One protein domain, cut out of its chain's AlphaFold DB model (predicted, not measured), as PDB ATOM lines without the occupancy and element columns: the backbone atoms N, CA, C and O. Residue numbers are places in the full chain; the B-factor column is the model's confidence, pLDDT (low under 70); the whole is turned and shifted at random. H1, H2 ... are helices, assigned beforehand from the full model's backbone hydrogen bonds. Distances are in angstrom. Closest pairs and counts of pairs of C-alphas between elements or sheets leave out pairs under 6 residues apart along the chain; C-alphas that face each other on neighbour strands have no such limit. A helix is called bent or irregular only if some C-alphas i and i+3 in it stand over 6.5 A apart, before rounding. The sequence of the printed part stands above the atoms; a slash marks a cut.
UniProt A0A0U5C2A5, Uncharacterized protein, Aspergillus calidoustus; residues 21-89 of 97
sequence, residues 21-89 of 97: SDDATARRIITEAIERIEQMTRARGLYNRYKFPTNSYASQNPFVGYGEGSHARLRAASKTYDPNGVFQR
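What this domain is: This is residues 21 to 89 of the 97 residues of an uncharacterized protein of Aspergillus calidoustus (UniProt A0A0U5C2A5). One long helix, H1, makes one side of a flat, open model; a long loop, residues 44 to 61, leads from it to the short helix H2, from which H3 runs on away from H1, and after H3 the chain folds back to the short helix H4. No two helices touch. The printed part has 69 residues, with four named helices in the order H1, H2, H3, H4, and no named strand: all helix. It is loose, with a radius of gyration of the C-alphas of 15.7 A, and spans 39 by 38 by 13 A.

Where its parts are: H1, residues 21 to 43, runs 35.0 A from C-alpha 21 at (174.573, 232.926, 118.616); it is irregular, with C-alphas 21 and 24 7.5 A apart. H3, residues 68 to 81, runs 19.9 A. H2 is residues 62 to 66; H4, residues 86 to 89, ends at C-alpha 89 (198.363, 234.476, 136.982).

How they stand to each other: H1 is apart from H2, H3 and H4. H2 and H3 are close but not clearly touching; their closest C-alphas, Phe 63 and His 71, are 6.3 A apart. H4 is apart from H2 and H3. Every O i to N i+4 pair is within hydrogen-bond range in H3, 18 of 19 in H1 and 0 of 1 in H2, where 2 of 2 O i to N i+3 pairs are; H4 is too short for such an i+4 pair.

The domain as a whole: The farthest C-alphas, Ser 21 and Thr 80, are 43.9 A apart. The link H1 to H2 is long. The printed part has no cut, and no printed residue is under 70 in pLDDT.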
ATOM      1  N   SER A  21     174.070 233.120 119.988       98.25
ATOM      2  CA  SER A  21     174.573 232.926 118.616       98.25
ATOM      3  C   SER A  21     175.254 234.166 118.034       98.25
ATOM      4  O   SER A  21     176.064 234.048 117.118       98.25
ATOM      5  N   ASP A  22     174.931 235.348 118.556       98.12
ATOM      6  CA  ASP A  22     175.388 236.621 118.009       98.12
ATOM      7  C   ASP A  22     176.677 237.111 118.687       98.12
ATOM      8  O   ASP A  22     177.234 238.123 118.272       98.12
ATOM      9  N   ASP A  23     177.203 236.372 119.672       96.06
ATOM     10  CA  ASP A  23     178.411 236.706 120.432       96.06
ATOM     11  C   ASP A  23     179.592 237.096 119.534       96.06
ATOM     12  O   ASP A  23     180.209 238.146 119.718       96.06
ATOM     13  N   ALA A  24     179.922 236.261 118.545       96.50
ATOM     14  CA  ALA A  24     181.051 236.517 117.651       96.50
ATOM     15  C   ALA A  24     180.826 237.776 116.800       96.50
ATOM     16  O   ALA A  24     181.732 238.597 116.637       96.50
ATOM     17  N   THR A  25     179.600 237.961 116.308       97.38
ATOM     18  CA  THR A  25     179.206 239.133 115.524       97.38
ATOM     19  C   THR A  25     179.281 240.404 116.363       97.38
ATOM     20  O   THR A  25     179.854 241.397 115.917       97.38
ATOM     21  N   ALA A  26     178.772 240.373 117.593       96.31
ATOM     22  CA  ALA A  26     178.782 241.514 118.492       96.31
ATOM     23  C   ALA A  26     180.207 241.918 118.896       96.31
ATOM     24  O   ALA A  26     180.552 243.101 118.825       96.31
ATOM     25  N   ARG A  27     181.068 240.941 119.228       94.44
ATOM     26  CA  ARG A  27     182.498 241.178 119.498       94.44
ATOM     27  C   ARG A  27     183.200 241.812 118.296       94.44
ATOM     28  O   ARG A  27     183.936 242.779 118.464       94.44
ATOM     29  N   ARG A  28     182.929 241.330 117.079       95.25
ATOM     30  CA  ARG A  28     183.495 241.918 115.858       95.25
ATOM     31  C   ARG A  28     183.040 243.365 115.656       95.25
ATOM     32  O   ARG A  28     183.876 244.232 115.423       95.25
ATOM     33  N   ILE A  29     181.739 243.639 115.785       95.56
ATOM     34  CA  ILE A  29     181.178 244.987 115.600       95.56
ATOM     35  C   ILE A  29     181.820 245.988 116.566       95.56
ATOM     36  O   ILE A  29     182.243 247.060 116.134       95.56
ATOM     37  N   ILE A  30     181.913 245.650 117.857       94.19
ATOM     38  CA  ILE A  30     182.462 246.576 118.852       94.19
ATOM     39  C   ILE A  30     183.962 246.817 118.645       94.19
ATOM     40  O   ILE A  30     184.408 247.962 118.732       94.19
ATOM     41  N   THR A  31     184.730 245.778 118.297       93.31
ATOM     42  CA  THR A  31     186.162 245.906 117.989       93.31
ATOM     43  C   THR A  31     186.389 246.805 116.776       93.31
ATOM     44  O   THR A  31     187.131 247.780 116.883       93.31
ATOM     45  N   GLU A  32     185.691 246.563 115.663       94.81
ATOM     46  CA  GLU A  32     185.829 247.392 114.461       94.81
ATOM     47  C   GLU A  32     185.382 248.844 114.696       94.81
ATOM     48  O   GLU A  32     185.963 249.776 114.139       94.81
ATOM     49  N   ALA A  33     184.338 249.067 115.502       94.31
ATOM     50  CA  ALA A  33     183.876 250.412 115.835       94.31
ATOM     51  C   ALA A  33     184.948 251.196 116.609       94.31
ATOM     52  O   ALA A  33     185.247 252.337 116.253       94.31
ATOM     53  N   ILE A  34     185.561 250.575 117.625       93.25
ATOM     54  CA  ILE A  34     186.660 251.175 118.392       93.25
ATOM     55  C   ILE A  34     187.848 251.470 117.468       93.25
ATOM     56  O   ILE A  34     188.351 252.590 117.473       93.25
ATOM     57  N   GLU A  35     188.257 250.517 116.628       93.69
ATOM     58  CA  GLU A  35     189.367 250.697 115.684       93.69
ATOM     59  C   GLU A  35     189.128 251.857 114.713       93.69
ATOM     60  O   GLU A  35     190.013 252.693 114.532       93.69
ATOM     61  N   ARG A  36     187.922 251.972 114.143       95.94
ATOM     62  CA  ARG A  36     187.556 253.088 113.254       95.94
ATOM     63  C   ARG A  36     187.603 254.438 113.976       95.94
ATOM     64  O   ARG A  36     188.078 255.417 113.398       95.94
ATOM     65  N   ILE A  37     187.156 254.505 115.233       94.31
ATOM     66  CA  ILE A  37     187.244 255.724 116.055       94.31
ATOM     67  C   ILE A  37     188.710 256.091 116.319       94.31
ATOM     68  O   ILE A  37     189.096 257.251 116.141       94.31
ATOM     69  N   GLU A  38     189.550 255.123 116.699       93.38
ATOM     70  CA  GLU A  38     190.980 255.360 116.925       93.38
ATOM     71  C   GLU A  38     191.686 255.812 115.634       93.38
ATOM     72  O   GLU A  38     192.438 256.784 115.653       93.38
ATOM     73  N   GLN A  39     191.411 255.171 114.496       96.69
ATOM     74  CA  GLN A  39     191.969 255.553 113.194       96.69
ATOM     75  C   GLN A  39     191.574 256.983 112.804       96.69
ATOM     76  O   GLN A  39     192.438 257.791 112.463       96.69
ATOM     77  N   MET A  40     190.286 257.326 112.908       97.38
ATOM     78  CA  MET A  40     189.781 258.658 112.570       97.38
ATOM     79  C   MET A  40     190.410 259.745 113.450       97.38
ATOM     80  O   MET A  40     190.851 260.782 112.952       97.38
ATOM     81  N   THR A  41     190.463 259.519 114.761       95.38
ATOM     82  CA  THR A  41     191.030 260.491 115.704       95.38
ATOM     83  C   THR A  41     192.541 260.638 115.524       95.38
ATOM     84  O   THR A  41     193.040 261.760 115.596       95.38
ATOM     85  N   ARG A  42     193.272 259.560 115.205       95.69
ATOM     86  CA  ARG A  42     194.706 259.623 114.870       95.69
ATOM     87  C   ARG A  42     194.951 260.420 113.596       95.69
ATOM     88  O   ARG A  42     195.793 261.309 113.611       95.69
ATOM     89  N   ALA A  43     194.177 260.161 112.541       98.00
ATOM     90  CA  ALA A  43     194.282 260.882 111.272       98.00
ATOM     91  C   ALA A  43     194.036 262.394 111.423       98.00
ATOM     92  O   ALA A  43     194.582 263.188 110.666       98.00
ATOM     93  N   ARG A  44     193.240 262.798 112.419       96.69
ATOM     94  CA  ARG A  44     192.948 264.207 112.729       96.69
ATOM     95  C   ARG A  44     193.870 264.819 113.788       96.69
ATOM     96  O   ARG A  44     193.672 265.972 114.147       96.69
ATOM     97  N   GLY A  45     194.830 264.065 114.332       94.38
ATOM     98  CA  GLY A  45     195.684 264.532 115.432       94.38
ATOM     99  C   GLY A  45     194.948 264.737 116.765       94.38
ATOM    100  O   GLY A  45     195.450 265.429 117.643       94.38
ATOM    101  N   LEU A  46     193.763 264.141 116.927       92.94
ATOM    102  CA  LEU A  46     192.892 264.277 118.105       92.94
ATOM    103  C   LEU A  46     192.943 263.055 119.034       92.94
ATOM    104  O   LEU A  46     192.274 263.031 120.067       92.94
ATOM    105  N   TYR A  47     193.683 262.009 118.662       91.62
ATOM    106  CA  TYR A  47     193.737 260.769 119.431       91.62
ATOM    107  C   TYR A  47     194.401 260.963 120.794       91.62
ATOM    108  O   TYR A  47     195.553 261.388 120.889       91.62
ATOM    109  N   ASN A  48     193.701 260.546 121.846       89.69
ATOM    110  CA  ASN A  48     194.257 260.413 123.182       89.69
ATOM    111  C   ASN A  48     194.527 258.931 123.478       89.69
ATOM    112  O   ASN A  48     193.637 258.095 123.368       89.69
ATOM    113  N   ARG A  49     195.765 258.609 123.871       89.19
ATOM    114  CA  ARG A  49     196.191 257.231 124.178       89.19
ATOM    115  C   ARG A  49     195.626 256.679 125.484       89.19
ATOM    116  O   ARG A  49     195.753 255.481 125.729       89.19
ATOM    117  N   TYR A  50     195.113 257.536 126.363       89.50
ATOM    118  CA  TYR A  50     194.654 257.100 127.673       89.50
ATOM    119  C   TYR A  50     193.373 256.278 127.546       89.50
ATOM    120  O   TYR A  50     192.416 256.696 126.897       89.50
ATOM    121  N   LYS A  51     193.339 255.127 128.220       89.81
ATOM    122  CA  LYS A  51     192.167 254.254 128.296       89.81
ATOM    123  C   LYS A  51     191.869 253.937 129.754       89.81
ATOM    124  O   LYS A  51     192.787 253.655 130.523       89.81
ATOM    125  N   PHE A  52     190.596 253.968 130.134       88.88
ATOM    126  CA  PHE A  52     190.171 253.588 131.480       88.88
ATOM    127  C   PHE A  52     190.120 252.064 131.599       88.88
ATOM    128  O   PHE A  52     189.356 251.441 130.857       88.88
ATOM    129  N   PRO A  53     190.859 251.436 132.532       87.88
ATOM    130  CA  PRO A  53     190.834 249.985 132.683       87.88
ATOM    131  C   PRO A  53     189.441 249.423 132.974       87.88
ATOM    132  O   PRO A  53     189.099 248.359 132.467       87.88
ATOM    133  N   THR A  54     188.631 250.168 133.726       87.25
ATOM    134  CA  THR A  54     187.243 249.835 134.086       87.25
ATOM    135  C   THR A  54     186.286 249.818 132.896       87.25
ATOM    136  O   THR A  54     185.236 249.194 132.979       87.25
ATOM    137  N   ASN A  55     186.635 250.489 131.795       87.38
ATOM    138  CA  ASN A  55     185.794 250.640 130.603       87.38
ATOM    139  C   ASN A  55     186.488 250.134 129.331       87.38
ATOM    140  O   ASN A  55     186.077 250.470 128.225       87.38
ATOM    141  N   SER A  56     187.567 249.365 129.480       88.94
ATOM    142  CA  SER A  56     188.313 248.822 128.348       88.94
ATOM    143  C   SER A  56     187.819 247.419 128.011       88.94
ATOM    144  O   SER A  56     187.734 246.559 128.888       88.94
ATOM    145  N   TYR A  57     187.553 247.172 126.731       87.12
ATOM    146  CA  TYR A  57     187.316 245.834 126.196       87.12
ATOM    147  C   TYR A  57     188.628 245.055 126.068       87.12
ATOM    148  O   TYR A  57     189.674 245.673 125.911       87.12
ATOM    149  N   ALA A  58     188.577 243.716 126.070       81.56
ATOM    150  CA  ALA A  58     189.733 242.810 126.169       81.56
ATOM    151  C   ALA A  58     190.895 243.075 125.182       81.56
ATOM    152  O   ALA A  58     192.041 242.762 125.496       81.56
ATOM    153  N   SER A  59     190.646 243.698 124.028       80.75
ATOM    154  CA  SER A  59     191.681 244.046 123.043       80.75
ATOM    155  C   SER A  59     192.436 245.354 123.324       80.75
ATOM    156  O   SER A  59     193.435 245.639 122.670       80.75
ATOM    157  N   GLN A  60     191.978 246.188 124.262       85.88
ATOM    158  CA  GLN A  60     192.414 247.585 124.344       85.88
ATOM    159  C   GLN A  60     193.690 247.848 125.165       85.88
ATOM    160  O   GLN A  60     194.263 248.922 124.986       85.88
ATOM    161  N   ASN A  61     194.132 246.916 126.021       86.00
ATOM    162  CA  ASN A  61     195.343 246.986 126.863       86.00
ATOM    163  C   ASN A  61     195.632 248.385 127.481       86.00
ATOM    164  O   ASN A  61     196.521 249.116 127.035       86.00
ATOM    165  N   PRO A  62     194.887 248.789 128.523       89.75
ATOM    166  CA  PRO A  62     194.824 250.170 128.999       89.75
ATOM    167  C   PRO A  62     196.101 250.667 129.681       89.75
ATOM    168  O   PRO A  62     196.393 251.863 129.623       89.75
ATOM    169  N   PHE A  63     196.886 249.786 130.308       89.38
ATOM    170  CA  PHE A  63     198.069 250.204 131.070       89.38
ATOM    171  C   PHE A  63     199.192 250.750 130.187       89.38
ATOM    172  O   PHE A  63     199.938 251.625 130.630       89.38
ATOM    173  N   VAL A  64     199.263 250.329 128.920       84.06
ATOM    174  CA  VAL A  64     200.198 250.898 127.934       84.06
ATOM    175  C   VAL A  64     199.917 252.392 127.714       84.06
ATOM    176  O   VAL A  64     200.838 253.200 127.583       84.06
ATOM    177  N   GLY A  65     198.644 252.797 127.770       85.31
ATOM    178  CA  GLY A  65     198.218 254.191 127.619       85.31
ATOM    179  C   GLY A  65     198.695 255.125 128.737       85.31
ATOM    180  O   GLY A  65     198.699 256.344 128.561       85.31
ATOM    181  N   TYR A  66     199.148 254.592 129.879       88.12
ATOM    182  CA  TYR A  66     199.622 255.400 131.011       88.12
ATOM    183  C   TYR A  66     201.039 255.960 130.797       88.12
ATOM    184  O   TYR A  66     201.502 256.803 131.577       88.12
ATOM    185  N   GLY A  67     201.721 255.512 129.741       87.31
ATOM    186  CA  GLY A  67     203.104 255.846 129.422       87.31
ATOM    187  C   GLY A  67     204.119 255.036 130.230       87.31
ATOM    188  O   GLY A  67     203.835 254.552 131.330       87.31
ATOM    189  N   GLU A  68     205.330 254.931 129.681       87.94
ATOM    190  CA  GLU A  68     206.383 254.024 130.155       87.94
ATOM    191  C   GLU A  68     206.704 254.191 131.641       87.94
ATOM    192  O   GLU A  68     206.745 253.204 132.370       87.94
ATOM    193  N   GLY A  69     206.845 255.428 132.128       90.88
ATOM    194  CA  GLY A  69     207.170 255.683 133.535       90.88
ATOM    195  C   GLY A  69     206.071 255.251 134.515       90.88
ATOM    196  O   GLY A  69     206.356 254.784 135.616       90.88
ATOM    197  N   SER A  70     204.795 255.369 134.142       90.81
ATOM    198  CA  SER A  70     203.698 254.877 134.989       90.81
ATOM    199  C   SER A  70     203.595 253.357 134.925       90.81
ATOM    200  O   SER A  70     203.442 252.717 135.961       90.81
ATOM    201  N   HIS A  71     203.742 252.774 133.733       89.69
ATOM    202  CA  HIS A  71     203.707 251.323 133.550       89.69
ATOM    203  C   HIS A  71     204.872 250.628 134.271       89.69
ATOM    204  O   HIS A  71     204.664 249.627 134.954       89.69
ATOM    205  N   ALA A  72     206.077 251.200 134.221       92.31
ATOM    206  CA  ALA A  72     207.240 250.709 134.956       92.31
ATOM    207  C   ALA A  72     207.021 250.739 136.476       92.31
ATOM    208  O   ALA A  72     207.331 249.759 137.151       92.31
ATOM    209  N   ARG A  73     206.425 251.816 137.010       93.94
ATOM    210  CA  ARG A  73     206.069 251.905 138.437       93.94
ATOM    211  C   ARG A  73     205.040 250.853 138.846       93.94
ATOM    212  O   ARG A  73     205.212 250.235 139.890       93.94
ATOM    213  N   LEU A  74     204.020 250.604 138.019       93.81
ATOM    214  CA  LEU A  74     203.042 249.544 138.278       93.81
ATOM    215  C   LEU A  74     203.702 248.159 138.295       93.81
ATOM    216  O   LEU A  74     203.468 247.386 139.220       93.81
ATOM    217  N   ARG A  75     204.582 247.858 137.329       94.19
ATOM    218  CA  ARG A  75     205.347 246.600 137.322       94.19
ATOM    219  C   ARG A  75     206.261 246.467 138.539       94.19
ATOM    220  O   ARG A  75     206.349 245.383 139.105       94.19
ATOM    221  N   ALA A  76     206.934 247.543 138.942       96.69
ATOM    222  CA  ALA A  76     207.777 247.545 140.136       96.69
ATOM    223  C   ALA A  76     206.947 247.255 141.394       96.69
ATOM    224  O   ALA A  76     207.287 246.346 142.143       96.69
ATOM    225  N   ALA A  77     205.812 247.939 141.567       96.75
ATOM    226  CA  ALA A  77     204.888 247.679 142.668       96.75
ATOM    227  C   ALA A  77     204.370 246.231 142.655       96.75
ATOM    228  O   ALA A  77     204.355 245.583 143.698       96.75
ATOM    229  N   SER A  78     204.019 245.690 141.481       96.56
ATOM    230  CA  SER A  78     203.605 244.288 141.351       96.56
ATOM    231  C   SER A  78     204.687 243.327 141.840       96.56
ATOM    232  O   SER A  78     204.360 242.366 142.519       96.56
ATOM    233  N   LYS A  79     205.964 243.582 141.539       97.06
ATOM    234  CA  LYS A  79     207.072 242.735 142.008       97.06
ATOM    235  C   LYS A  79     207.301 242.847 143.515       97.06
ATOM    236  O   LYS A  79     207.631 241.850 144.143       97.06
ATOM    237  N   THR A  80     207.127 244.039 144.083       98.12
ATOM    238  CA  THR A  80     207.305 244.278 145.522       98.12
ATOM    239  C   THR A  80     206.211 243.616 146.354       98.12
ATOM    240  O   THR A  80     206.508 243.011 147.378       98.12
ATOM    241  N   TYR A  81     204.951 243.737 145.932       97.88
ATOM    242  CA  TYR A  81     203.798 243.342 146.748       97.88
ATOM    243  C   TYR A  81     203.143 242.023 146.315       97.88
ATOM    244  O   TYR A  81     202.435 241.415 147.110       97.88
ATOM    245  N   ASP A  82     203.389 241.558 145.088       97.56
ATOM    246  CA  ASP A  82     202.932 240.264 144.569       97.56
ATOM    247  C   ASP A  82     204.094 239.516 143.879       97.56
ATOM    248  O   ASP A  82     204.069 239.284 142.665       97.56
ATOM    249  N   PRO A  83     205.150 239.140 144.630       96.81
ATOM    250  CA  PRO A  83     206.347 238.520 144.057       96.81
ATOM    251  C   PRO A  83     206.066 237.174 143.373       96.81
ATOM    252  O   PRO A  83     206.785 236.788 142.453       96.81
ATOM    253  N   ASN A  84     205.000 236.475 143.777       96.62
ATOM    254  CA  ASN A  84     204.573 235.211 143.172       96.62
ATOM    255  C   ASN A  84     203.644 235.407 141.956       96.62
ATOM    256  O   ASN A  84     203.299 234.436 141.277       96.62
ATOM    257  N   GLY A  85     203.241 236.649 141.664       95.94
ATOM    258  CA  GLY A  85     202.377 236.991 140.540       95.94
ATOM    259  C   GLY A  85     200.972 236.394 140.646       95.94
ATOM    260  O   GLY A  85     200.388 236.041 139.620       95.94
ATOM    261  N   VAL A  86     200.426 236.250 141.853       95.94
ATOM    262  CA  VAL A  86     199.076 235.729 142.107       95.94
ATOM    263  C   VAL A  86     198.031 236.516 141.315       95.94
ATOM    264  O   VAL A  86     197.209 235.918 140.621       95.94
ATOM    265  N   PHE A  87     198.092 237.847 141.319       93.38
ATOM    266  CA  PHE A  87     197.137 238.691 140.591       93.38
ATOM    267  C   PHE A  87     197.391 238.700 139.079       93.38
ATOM    268  O   PHE A  87     196.469 238.918 138.284       93.38
ATOM    269  N   GLN A  88     198.626 238.403 138.671       94.06
ATOM    270  CA  GLN A  88     198.994 238.282 137.263       94.06
ATOM    271  C   GLN A  88     198.578 236.931 136.659       94.06
ATOM    272  O   GLN A  88     198.257 236.875 135.476       94.06
ATOM    273  N   ARG A  89     198.538 235.859 137.463       94.00
ATOM    274  CA  ARG A  89     198.363 234.476 136.982       94.00
ATOM    275  C   ARG A  89     197.057 233.815 137.402       94.00
ATOM    276  O   ARG A  89     196.462 233.110 136.598       94.00
TER     277      ARG A  89